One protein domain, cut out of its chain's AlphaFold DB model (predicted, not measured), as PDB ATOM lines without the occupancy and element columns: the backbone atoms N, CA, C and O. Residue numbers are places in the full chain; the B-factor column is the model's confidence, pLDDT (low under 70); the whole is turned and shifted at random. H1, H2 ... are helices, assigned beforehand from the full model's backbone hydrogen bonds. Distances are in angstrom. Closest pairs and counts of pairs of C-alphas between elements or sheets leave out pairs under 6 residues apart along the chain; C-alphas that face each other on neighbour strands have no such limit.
ATOM      1  N   GLU A  17      23.977   8.765  49.551       93.06
ATOM      2  CA  GLU A  17      24.852   9.753  50.192       93.06
ATOM      3  C   GLU A  17      26.096  10.072  49.352       93.06
ATOM      4  O   GLU A  17      26.443  11.238  49.168       93.06
ATOM      5  N   ALA A  18      26.752   9.050  48.786       93.38
ATOM      6  CA  ALA A  18      27.911   9.253  47.922       93.38
ATOM      7  C   ALA A  18      27.523   9.953  46.611       93.38
ATOM      8  O   ALA A  18      28.252  10.830  46.145       93.38
ATOM      9  N   ARG A  19      26.364   9.603  46.038       94.50
ATOM     10  CA  ARG A  19      25.812  10.274  44.853       94.50
ATOM     11  C   ARG A  19      25.530  11.745  45.126       94.50
ATOM     12  O   ARG A  19      26.017  12.593  44.381       94.50
ATOM     13  N   ARG A  20      24.844  12.048  46.226       95.75
ATOM     14  CA  ARG A  20      24.516  13.416  46.628       95.75
ATOM     15  C   ARG A  20      25.766  14.246  46.900       95.75
ATOM     16  O   ARG A  20      25.851  15.379  46.440       95.75
ATOM     17  N   LYS A  21      26.764  13.677  47.582       95.81
ATOM     18  CA  LYS A  21      28.043  14.354  47.823       95.81
ATOM     19  C   LYS A  21      28.731  14.745  46.514       95.81
ATOM     20  O   LYS A  21      29.090  15.905  46.335       95.81
ATOM     21  N   VAL A  22      28.873  13.799  45.586       96.19
ATOM     22  CA  VAL A  22      29.514  14.063  44.288       96.19
ATOM     23  C   VAL A  22      28.691  15.035  43.445       96.19
ATOM     24  O   VAL A  22      29.264  15.852  42.729       96.19
ATOM     25  N   PHE A  23      27.363  14.992  43.543       97.25
ATOM     26  CA  PHE A  23      26.496  15.957  42.882       97.25
ATOM     27  C   PHE A  23      26.715  17.385  43.404       97.25
ATOM     28  O   PHE A  23      26.876  18.301  42.603       97.25
ATOM     29  N   ILE A  24      26.823  17.569  44.722       97.25
ATOM     30  CA  ILE A  24      27.141  18.872  45.328       97.25
ATOM     31  C   ILE A  24      28.507  19.376  44.846       97.25
ATOM     32  O   ILE A  24      28.620  20.520  44.414       97.25
ATOM     33  N   GLU A  25      29.534  18.519  44.857       97.44
ATOM     34  CA  GLU A  25      30.871  18.861  44.346       97.44
ATOM     35  C   GLU A  25      30.846  19.223  42.852       97.44
ATOM     36  O   GLU A  25      31.571  20.112  42.404       97.44
ATOM     37  N   TYR A  26      29.997  18.554  42.073       97.69
ATOM     38  CA  TYR A  26      29.813  18.842  40.657       97.69
ATOM     39  C   TYR A  26      29.122  20.192  40.426       97.69
ATOM     40  O   TYR A  26      29.587  20.979  39.598       97.69
ATOM     41  N   CYS A  27      28.067  20.496  41.181       97.88
ATOM     42  CA  CYS A  27      27.411  21.803  41.157       97.88
ATOM     43  C   CYS A  27      28.387  22.919  41.546       97.88
ATOM     44  O   CYS A  27      28.510  23.898  40.819       97.88
ATOM     45  N   ASP A  28      29.157  22.741  42.618       97.88
ATOM     46  CA  ASP A  28      30.181  23.694  43.059       97.88
ATOM     47  C   ASP A  28      31.290  23.896  42.005       97.88
ATOM     48  O   ASP A  28      31.718  25.017  41.726       97.88
ATOM     49  N   HIS A  29      31.727  22.826  41.334       97.50
ATOM     50  CA  HIS A  29      32.669  22.920  40.213       97.50
ATOM     51  C   HIS A  29      32.117  23.785  39.073       97.50
ATOM     52  O   HIS A  29      32.830  24.650  38.559       97.50
ATOM     53  N   VAL A  30      30.853  23.587  38.694       96.94
ATOM     54  CA  VAL A  30      30.205  24.346  37.613       96.94
ATOM     55  C   VAL A  30      29.922  25.794  38.014       96.94
ATOM     56  O   VAL A  30      30.188  26.690  37.211       96.94
ATOM     57  N   ALA A  31      29.489  26.029  39.255       97.00
ATOM     58  CA  ALA A  31      29.250  27.356  39.819       97.00
ATOM     59  C   ALA A  31      30.515  28.222  39.858       97.00
ATOM     60  O   ALA A  31      30.440  29.434  39.708       97.00
ATOM     61  N   ARG A  32      31.704  27.617  39.953       95.38
ATOM     62  CA  ARG A  32      32.992  28.326  39.808       95.38
ATOM     63  C   ARG A  32      33.402  28.591  38.357       95.38
ATOM     64  O   ARG A  32      34.590  28.719  38.063       95.38
ATOM     65  N   GLY A  33      32.465  28.546  37.416       93.56
ATOM     66  CA  GLY A  33      32.750  28.781  36.007       93.56
ATOM     67  C   GLY A  33      33.597  27.686  35.340       93.56
ATOM     68  O   GLY A  33      34.029  27.861  34.197       93.56
ATOM     69  N   ARG A  34      33.802  26.514  35.955       94.25
ATOM     70  CA  ARG A  34      34.586  25.435  35.326       94.25
ATOM     71  C   ARG A  34      33.775  24.678  34.275       94.25
ATOM     72  O   ARG A  34      32.549  24.772  34.200       94.25
ATOM     73  N   ASN A  35      34.474  23.946  33.409       92.38
ATOM     74  CA  ASN A  35      33.850  23.167  32.343       92.38
ATOM     75  C   ASN A  35      33.320  21.830  32.895       92.38
ATOM     76  O   ASN A  35      34.047  21.127  33.602       92.38
ATOM     77  N   VAL A  36      32.099  21.447  32.518       93.06
ATOM     78  CA  VAL A  36      31.457  20.170  32.879       93.06
ATOM     79  C   VAL A  36      32.295  18.935  32.518       93.06
ATOM     80  O   VAL A  36      32.272  17.941  33.236       93.06
ATOM     81  N   HIS A  37      33.094  19.005  31.448       93.06
ATOM     82  CA  HIS A  37      33.978  17.919  31.014       93.06
ATOM     83  C   HIS A  37      35.246  17.780  31.866       93.06
ATOM     84  O   HIS A  37      35.908  16.748  31.812       93.06
ATOM     85  N   SER A  38      35.594  18.813  32.634       93.88
ATOM     86  CA  SER A  38      36.821  18.865  33.441       93.88
ATOM     87  C   SER A  38      36.616  18.436  34.893       93.88
ATOM     88  O   SER A  38      37.504  18.644  35.715       93.88
ATOM     89  N   PHE A  39      35.449  17.878  35.231       96.00
ATOM     90  CA  PHE A  39      35.161  17.420  36.584       96.00
ATOM     91  C   PHE A  39      35.970  16.149  36.913       96.00
ATOM     92  O   PHE A  39      35.737  15.111  36.293       96.00
ATOM     93  N   PRO A  40      36.922  16.188  37.868       93.81
ATOM     94  CA  PRO A  40      37.842  15.065  38.084       93.81
ATOM     95  C   PRO A  40      37.197  13.768  38.606       93.81
ATOM     96  O   PRO A  40      37.591  12.698  38.140       93.81
ATOM     97  N   PRO A  41      36.221  13.804  39.542       92.69
ATOM     98  CA  PRO A  41      35.674  12.575  40.120       92.69
ATOM     99  C   PRO A  41      34.931  11.677  39.126       92.69
ATOM    100  O   PRO A  41      34.948  10.454  39.272       92.69
ATOM    101  N   LEU A  42      34.259  12.253  38.122       92.62
ATOM    102  CA  LEU A  42      33.414  11.508  37.189       92.62
ATOM    103  C   LEU A  42      33.447  12.091  35.777       92.62
ATOM    104  O   LEU A  42      33.378  13.297  35.575       92.62
ATOM    105  N   ALA A  43      33.417  11.201  34.784       93.50
ATOM    106  CA  ALA A  43      33.200  11.586  33.396       93.50
ATOM    107  C   ALA A  43      31.760  12.078  33.172       93.50
ATOM    108  O   ALA A  43      30.814  11.533  33.752       93.50
ATOM    109  N   LEU A  44      31.582  13.026  32.245       93.19
ATOM    110  CA  LEU A  44      30.274  13.606  31.915       93.19
ATOM    111  C   LEU A  44      29.220  12.549  31.555       93.19
ATOM    112  O   LEU A  44      28.085  12.637  32.010       93.19
ATOM    113  N   THR A  45      29.592  11.513  30.801       93.88
ATOM    114  CA  THR A  45      28.677  10.418  30.430       93.88
ATOM    115  C   THR A  45      28.137   9.671  31.649       93.88
ATOM    116  O   THR A  45      26.990   9.232  31.663       93.88
ATOM    117  N   THR A  46      28.948   9.551  32.704       93.25
ATOM    118  CA  THR A  46      28.532   8.926  33.963       93.25
ATOM    119  C   THR A  46      27.578   9.837  34.731       93.25
ATOM    120  O   THR A  46      26.585   9.355  35.264       93.25
ATOM    121  N   ILE A  47      27.841  11.145  34.744       93.75
ATOM    122  CA  ILE A  47      26.966  12.144  35.371       93.75
ATOM    123  C   ILE A  47      25.609  12.196  34.664       93.75
ATOM    124  O   ILE A  47      24.578  12.119  35.321       93.75
ATOM    125  N   GLN A  48      25.590  12.244  33.331       94.31
ATOM    126  CA  GLN A  48      24.355  12.228  32.537       94.31
ATOM    127  C   GLN A  48      23.514  10.977  32.805       94.31
ATOM    128  O   GLN A  48      22.294  11.063  32.921       94.31
ATOM    129  N   ARG A  49      24.165   9.816  32.952       93.75
ATOM    130  CA  ARG A  49      23.486   8.592  33.384       93.75
ATOM    131  C   ARG A  49      22.876   8.759  34.778       93.75
ATOM    132  O   ARG A  49      21.726   8.393  34.969       93.75
ATOM    133  N   TYR A  50      23.609   9.340  35.727       93.25
ATOM    134  CA  TYR A  50      23.104   9.558  37.083       93.25
ATOM    135  C   TYR A  50      21.900  10.513  37.146       93.25
ATOM    136  O   TYR A  50      20.966  10.213  37.879       93.25
ATOM    137  N   PHE A  51      21.855  11.570  36.329       94.81
ATOM    138  CA  PHE A  51      20.664  12.427  36.194       94.81
ATOM    139  C   PHE A  51      19.416  11.660  35.742       94.81
ATOM    140  O   PHE A  51      18.306  11.980  36.153       94.81
ATOM    141  N   LYS A  52      19.590  10.650  34.880       93.75
ATOM    142  CA  LYS A  52      18.485   9.824  34.384       93.75
ATOM    143  C   LYS A  52      18.064   8.754  35.392       93.75
ATOM    144  O   LYS A  52      16.872   8.508  35.554       93.75
ATOM    145  N   ASP A  53      19.040   8.099  36.009       92.56
ATOM    146  CA  ASP A  53      18.815   6.913  36.836       92.56
ATOM    147  C   ASP A  53      18.465   7.263  38.297       92.56
ATOM    148  O   ASP A  53      17.841   6.443  38.967       92.56
ATOM    149  N   TYR A  54      18.860   8.449  38.786       93.75
ATOM    150  CA  TYR A  54      18.685   8.905  40.177       93.75
ATOM    151  C   TYR A  54      18.303  10.398  40.246       93.75
ATOM    152  O   TYR A  54      19.070  11.212  40.780       93.75
ATOM    153  N   PRO A  55      17.147  10.796  39.685       94.25
ATOM    154  CA  PRO A  55      16.704  12.194  39.661       94.25
ATOM    155  C   PRO A  55      16.487  12.802  41.059       94.25
ATOM    156  O   PRO A  55      16.531  14.019  41.213       94.25
ATOM    157  N   GLU A  56      16.274  11.974  42.083       93.62
ATOM    158  CA  GLU A  56      16.173  12.391  43.483       93.62
ATOM    159  C   GLU A  56      17.513  12.841  44.084       93.62
ATOM    160  O   GLU A  56      17.540  13.725  44.938       93.62
ATOM    161  N   ASP A  57      18.626  12.261  43.625       93.75
ATOM    162  CA  ASP A  57      19.969  12.612  44.095       93.75
ATOM    163  C   ASP A  57      20.577  13.737  43.234       93.75
ATOM    164  O   ASP A  57      21.254  14.630  43.756       93.75
ATOM    165  N   PHE A  58      20.311  13.694  41.920       94.88
ATOM    166  CA  PHE A  58      20.790  14.626  40.893       94.88
ATOM    167  C   PHE A  58      19.662  15.566  40.447       94.88
ATOM    168  O   PHE A  58      19.041  15.385  39.397       94.88
ATOM    169  N   ILE A  59      19.409  16.590  41.260       95.88
ATOM    170  CA  ILE A  59      18.287  17.513  41.073       95.88
ATOM    171  C   ILE A  59      18.610  18.522  39.966       95.88
ATOM    172  O   ILE A  59      19.489  19.372  40.107       95.88
ATOM    173  N   GLN A  60      17.869  18.455  38.859       95.25
ATOM    174  CA  GLN A  60      18.093  19.301  37.680       95.25
ATOM    175  C   GLN A  60      18.053  20.804  38.002       95.25
ATOM    176  O   GLN A  60      18.896  21.558  37.524       95.25
ATOM    177  N   GLU A  61      17.125  21.230  38.856       97.06
ATOM    178  CA  GLU A  61      16.966  22.634  39.253       97.06
ATOM    179  C   GLU A  61      18.196  23.177  39.994       97.06
ATOM    180  O   GLU A  61      18.644  24.292  39.728       97.06
ATOM    181  N   GLU A  62      18.794  22.374  40.880       97.31
ATOM    182  CA  GLU A  62      20.021  22.746  41.597       97.31
ATOM    183  C   GLU A  62      21.205  22.867  40.633       97.31
ATOM    184  O   GLU A  62      22.021  23.783  40.744       97.31
ATOM    185  N   PHE A  63      21.271  21.978  39.641       97.19
ATOM    186  CA  PHE A  63      22.294  22.044  38.607       97.19
ATOM    187  C   PHE A  63      22.134  23.269  37.700       97.19
ATOM    188  O   PHE A  63      23.122  23.913  37.347       97.19
ATOM    189  N   ASP A  64      20.905  23.625  37.335       96.88
ATOM    190  CA  ASP A  64      20.651  24.821  36.534       96.88
ATOM    191  C   ASP A  64      20.923  26.105  37.328       96.88
ATOM    192  O   ASP A  64      21.445  27.065  36.761       96.88
ATOM    193  N   CYS A  65      20.677  26.108  38.641       97.81
ATOM    194  CA  CYS A  65      21.135  27.174  39.533       97.81
ATOM    195  C   CYS A  65      22.666  27.305  39.498       97.81
ATOM    196  O   CYS A  65      23.188  28.387  39.236       97.81
ATOM    197  N   ALA A  66      23.390  26.189  39.636       97.44
ATOM    198  CA  ALA A  66      24.848  26.179  39.557       97.44
ATOM    199  C   ALA A  66      25.384  26.689  38.207       97.44
ATOM    200  O   ALA A  66      26.395  27.389  38.174       97.44
ATOM    201  N   LYS A  67      24.714  26.392  37.084       96.12
ATOM    202  CA  LYS A  67      25.086  26.961  35.776       96.12
ATOM    203  C   LYS A  67      24.948  28.479  35.745       96.12
ATOM    204  O   LYS A  67      25.868  29.130  35.263       96.12
ATOM    205  N   ARG A  68      23.840  29.019  36.265       96.75
ATOM    206  CA  ARG A  68      23.615  30.473  36.336       96.75
ATOM    207  C   ARG A  68      24.668  31.147  37.208       96.75
ATOM    208  O   ARG A  68      25.240  32.135  36.783       96.75
ATOM    209  N   SER A  69      25.004  30.569  38.364       97.44
ATOM    210  CA  SER A  69      26.111  31.067  39.198       97.44
ATOM    211  C   SER A  69      27.459  31.013  38.477       97.44
ATOM    212  O   SER A  69      28.298  31.890  38.644       97.44
ATOM    213  N   GLY A  70      27.676  29.993  37.646       96.38
ATOM    214  CA  GLY A  70      28.863  29.912  36.805       96.38
ATOM    215  C   GLY A  70      28.921  31.002  35.737       96.38
ATOM    216  O   GLY A  70      30.020  31.421  35.381       96.38
ATOM    217  N   GLU A  71      27.785  31.426  35.190       96.12
ATOM    218  CA  GLU A  71      27.682  32.542  34.240       96.12
ATOM    219  C   GLU A  71      27.903  33.884  34.946       96.12
ATOM    220  O   GLU A  71      28.776  34.640  34.529       96.12
ATOM    221  N   ASP A  72      27.246  34.091  36.089       96.94
ATOM    222  CA  ASP A  72      27.433  35.237  36.992       96.94
ATOM    223  C   ASP A  72      28.909  35.430  37.384       96.94
ATOM    224  O   ASP A  72      29.450  36.528  37.301       96.94
ATOM    225  N   TRP A  73      29.633  34.342  37.674       95.94
ATOM    226  CA  TRP A  73      31.076  34.410  37.930       95.94
ATOM    227  C   TRP A  73      31.879  34.972  36.743       95.94
ATOM    228  O   TRP A  73      32.867  35.679  36.938       95.94
ATOM    229  N   PHE A  74      31.494  34.661  35.500       94.44
ATOM    230  CA  PHE A  74      32.159  35.239  34.326       94.44
ATOM    231  C   PHE A  74      31.826  36.721  34.145       94.44
ATOM    232  O   PHE A  74      32.691  37.451  33.653       94.44
ATOM    233  N   GLU A  75      30.622  37.147  34.527       95.50
ATOM    234  CA  GLU A  75      30.209  38.553  34.529       95.50
ATOM    235  C   GLU A  75      30.981  39.360  35.581       95.50
ATOM    236  O   GLU A  75      31.571  40.378  35.223       95.50
ATOM    237  N   ASP A  76      31.112  38.854  36.813       95.94
ATOM    238  CA  ASP A  76      31.922  39.480  37.877       95.94
ATOM    239  C   ASP A  76      33.382  39.677  37.439       95.94
ATOM    240  O   ASP A  76      33.964  40.756  37.575       95.94
ATOM    241  N   ILE A  77      33.984  38.654  36.822       94.81
ATOM    242  CA  ILE A  77      35.344  38.762  36.279       94.81
ATOM    243  C   ILE A  77      35.437  39.856  35.207       94.81
ATOM    244  O   ILE A  77      36.445  40.564  35.144       94.81
ATOM    245  N   ALA A  78      34.414  40.004  34.366       94.50
ATOM    246  CA  ALA A  78      34.387  41.033  33.336       94.50
ATOM    247  C   ALA A  78      34.250  42.435  33.933       94.50
ATOM    248  O   ALA A  78      34.990  43.333  33.533       94.50
ATOM    249  N   GLU A  79      33.357  42.613  34.906       96.69
ATOM    250  CA  GLU A  79      33.154  43.879  35.611       96.69
ATOM    251  C   GLU A  79      34.458  44.339  36.273       96.69
ATOM    252  O   GLU A  79      34.961  45.432  35.998       96.69
ATOM    253  N   ARG A  80      35.087  43.455  37.050       96.25
ATOM    254  CA  ARG A  80      36.364  43.723  37.723       96.25
ATOM    255  C   ARG A  80      37.493  44.017  36.740       96.25
ATOM    256  O   ARG A  80      38.320  44.899  36.978       96.25
ATOM    257  N   ALA A  81      37.527  43.318  35.607       95.00
ATOM    258  CA  ALA A  81      38.482  43.615  34.548       95.00
ATOM    259  C   ALA A  81      38.262  45.002  33.923       95.00
ATOM    260  O   ALA A  81      39.234  45.723  33.698       95.00
ATOM    261  N   MET A  82      37.010  45.400  33.675       91.75
ATOM    262  CA  MET A  82      36.667  46.724  33.138       91.75
ATOM    263  C   MET A  82      36.979  47.854  34.124       91.75
ATOM    264  O   MET A  82      37.363  48.942  33.698       91.75
ATOM    265  N   MET A  83      36.893  47.586  35.428       95.75
ATOM    266  CA  MET A  83      37.341  48.501  36.486       95.75
ATOM    267  C   MET A  83      38.873  48.586  36.614       95.75
ATOM    268  O   MET A  83      39.384  49.418  37.361       95.75
ATOM    269  N   GLY A  84      39.626  47.763  35.875       93.25
ATOM    270  CA  GLY A  84      41.090  47.736  35.915       93.25
ATOM    271  C   GLY A  84      41.670  46.973  37.109       93.25
ATOM    272  O   GLY A  84      42.870  47.064  37.368       93.25
ATOM    273  N   GLU A  85      40.855  46.196  37.825       96.12
ATOM    274  CA  GLU A  85      41.274  45.446  39.018       96.12
ATOM    275  C   GLU A  85      42.011  44.142  38.696       96.12
ATOM    276  O   GLU A  85      42.600  43.524  39.585       96.12
ATOM    277  N   ILE A  86      41.973  43.703  37.434       94.62
ATOM    278  CA  ILE A  86      42.618  42.473  36.965       94.62
ATOM    279  C   ILE A  86      43.757  42.844  36.000       94.62
ATOM    280  O   ILE A  86      43.526  43.023  34.799       94.62
ATOM    281  N   PRO A  87      45.006  42.959  36.491       93.69
ATOM    282  CA  PRO A  87      46.154  43.275  35.652       93.69
ATOM    283  C   PRO A  87      46.370  42.219  34.566       93.69
ATOM    284  O   PRO A  87      46.393  41.020  34.841       93.69
ATOM    285  N   GLY A  88      46.564  42.669  33.326       92.69
ATOM    286  CA  GLY A  88      46.825  41.774  32.196       92.69
ATOM    287  C   GLY A  88      45.613  40.954  31.745       92.69
ATOM    288  O   GLY A  88      45.789  39.951  31.053       92.69
ATOM    289  N   PHE A  89      44.394  41.358  32.121       94.69
ATOM    290  CA  PHE A  89      43.179  40.704  31.650       94.69
ATOM    291  C   PHE A  89      43.118  40.677  30.119       94.69
ATOM    292  O   PHE A  89      43.198  41.708  29.449       94.69
ATOM    293  N   ASN A  90      42.957  39.479  29.558       94.62
ATOM    294  CA  ASN A  90      42.821  39.291  28.122       94.62
ATOM    295  C   ASN A  90      41.337  39.204  27.748       94.62
ATOM    296  O   ASN A  90      40.737  38.124  27.765       94.62
ATOM    297  N   THR A  91      40.767  40.347  27.367       93.38
ATOM    298  CA  THR A  91      39.359  40.461  26.970       93.38
ATOM    299  C   THR A  91      38.997  39.511  25.833       93.38
ATOM    300  O   THR A  91      37.926  38.919  25.851       93.38
ATOM    301  N   THR A  92      39.891  39.294  24.865       94.12
ATOM    302  CA  THR A  92      39.635  38.393  23.734       94.12
ATOM    303  C   THR A  92      39.441  36.946  24.187       94.12
ATOM    304  O   THR A  92      38.490  36.292  23.759       94.12
ATOM    305  N   VAL A  93      40.299  36.445  25.082       93.88
ATOM    306  CA  VAL A  93      40.176  35.083  25.635       93.88
ATOM    307  C   VAL A  93      38.889  34.938  26.445       93.88
ATOM    308  O   VAL A  93      38.195  33.926  26.316       93.88
ATOM    309  N   TRP A  94      38.541  35.951  27.242       94.50
ATOM    310  CA  TRP A  94      37.283  35.962  27.986       94.50
ATOM    311  C   TRP A  94      36.068  35.934  27.046       94.50
ATOM    312  O   TRP A  94      35.222  35.054  27.196       94.50
ATOM    313  N   VAL A  95      36.036  36.784  26.006       94.44
ATOM    314  CA  VAL A  95      34.958  36.816  24.998       94.44
ATOM    315  C   VAL A  95      34.786  35.448  24.336       94.44
ATOM    316  O   VAL A  95      33.671  34.938  24.254       94.44
ATOM    317  N   PHE A  96      35.869  34.808  23.887       94.50
ATOM    318  CA  PHE A  96      35.768  33.468  23.297       94.50
ATOM    319  C   PHE A  96      35.275  32.420  24.297       94.50
ATOM    320  O   PHE A  96      34.530  31.516  23.920       94.50
ATOM    321  N   SER A  97      35.654  32.547  25.567       92.94
ATOM    322  CA  SER A  97      35.209  31.632  26.617       92.94
ATOM    323  C   SER A  97      33.699  31.722  26.836       92.94
ATOM    324  O   SER A  97      33.034  30.687  26.815       92.94
ATOM    325  N   VAL A  98      33.139  32.930  26.971       93.50
ATOM    326  CA  VAL A  98      31.690  33.114  27.185       93.50
ATOM    327  C   VAL A  98      30.867  32.752  25.946       93.50
ATOM    328  O   VAL A  98      29.839  32.089  26.073       93.50
ATOM    329  N   LYS A  99      31.363  33.049  24.736       94.31
ATOM    330  CA  LYS A  99      30.724  32.621  23.477       94.31
ATOM    331  C   LYS A  99      30.646  31.099  23.361       94.31
ATOM    332  O   LYS A  99      29.580  30.551  23.098       94.31
ATOM    333  N   ASN A 100      31.761  30.405  23.597       92.00
ATOM    334  CA  ASN A 100      31.819  28.949  23.459       92.00
ATOM    335  C   ASN A 100      31.064  28.216  24.574       92.00
ATOM    336  O   ASN A 100      30.542  27.128  24.345       92.00
ATOM    337  N   LYS A 101      31.049  28.775  25.790       91.19
ATOM    338  CA  LYS A 101      30.494  28.099  26.966       91.19
ATOM    339  C   LYS A 101      29.010  28.384  27.179       91.19
ATOM    340  O   LYS A 101      28.271  27.456  27.497       91.19
ATOM    341  N   TYR A 102      28.596  29.638  27.020       91.75
ATOM    342  CA  TYR A 102      27.235  30.096  27.321       91.75
ATOM    343  C   TYR A 102      26.444  30.471  26.066       91.75
ATOM    344  O   TYR A 102      25.284  30.855  26.163       91.75
TER     345      TYR A 102
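This is residues 17 to 102 of the 132 residues of an uncharacterized protein of Gammaproteobacteria bacterium (UniProt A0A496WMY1). One long helix, H3, runs most of the length of a rod-like model, and two shorter helices stand beside different parts of it: H1 runs the same way as H3 and slants in until its last residues, 27 to 31, pack on it, while H4 folds back the opposite way beside residues 71 to 78 of H3. The short helix H2 stands at the end of the rod where H1 and H3 begin, and a long loop, residues 32 to 43, leads back to it from the end of H1. The printed part has 86 residues with four named helices, in the order H1, H2, H3, H4, and no named strand; its class is all helix. The whole is loose, with a radius of gyration of the C-alphas of 15.0 A, and the C-alphas span 45 by 18 by 18 A.

H3, residues 60 to 82, is the longest helix. H1, residues 17 to 31, touches H3 with residues 27 to 31 alone; the closest C-alphas are those of Ala 31 and Gly 70, 4.0 A apart. Their lines stand at a shallow tilt of 28 degrees, the same way. H4, residues 91 to 102, and H3 only just touch, with 3 pairs of C-alphas within 8 A; the closest C-alphas are those of Glu 71 and Tyr 102, 7.4 A apart. H3 and H4 run opposite ways at a shallow tilt of 13 degrees and form a helical hairpin. H2, residues 44 to 53, is close to H3 but not clearly touching it; the closest C-alphas are those of Phe 51 and Gln 60, 7.5 A apart. H2 and H3 run opposite ways at a steep tilt of 38 degrees, only just past shallow. H1 and H2 are near each other, with 7 pairs of C-alphas within 10 A and the closest at 8.3 A. H4 is apart from H1 and from H2. In H1, H2 and H4 every O i to N i+4 pair is within hydrogen-bond range; in H3, 18 of 19 are.

H3 runs from Gln 60, C-alpha at (18.093, 19.301, 37.680), to Met 82, 33.4 A from first to last C-alpha. H1 begins at Glu 17, C-alpha at (24.852, 9.753, 50.192), and ends at Ala 31, a length of 20.9 A. H2, Leu 44 to Asp 53, measures 14.2 A. H4 runs from Thr 91 to Tyr 102, C-alpha at (27.235, 30.096, 27.321), over 16.0 A.

The two C-alphas farthest apart are those of Asp 53 and Gly 84, 46.5 A. The printed part has no cut. The link from H1 to H2 is long, with 12 residues; those from H2 to H3 and from H3 to H4 are short, with 6 and 8. The mean pLDDT of the printed part is 94.9, and no printed residue is under 70.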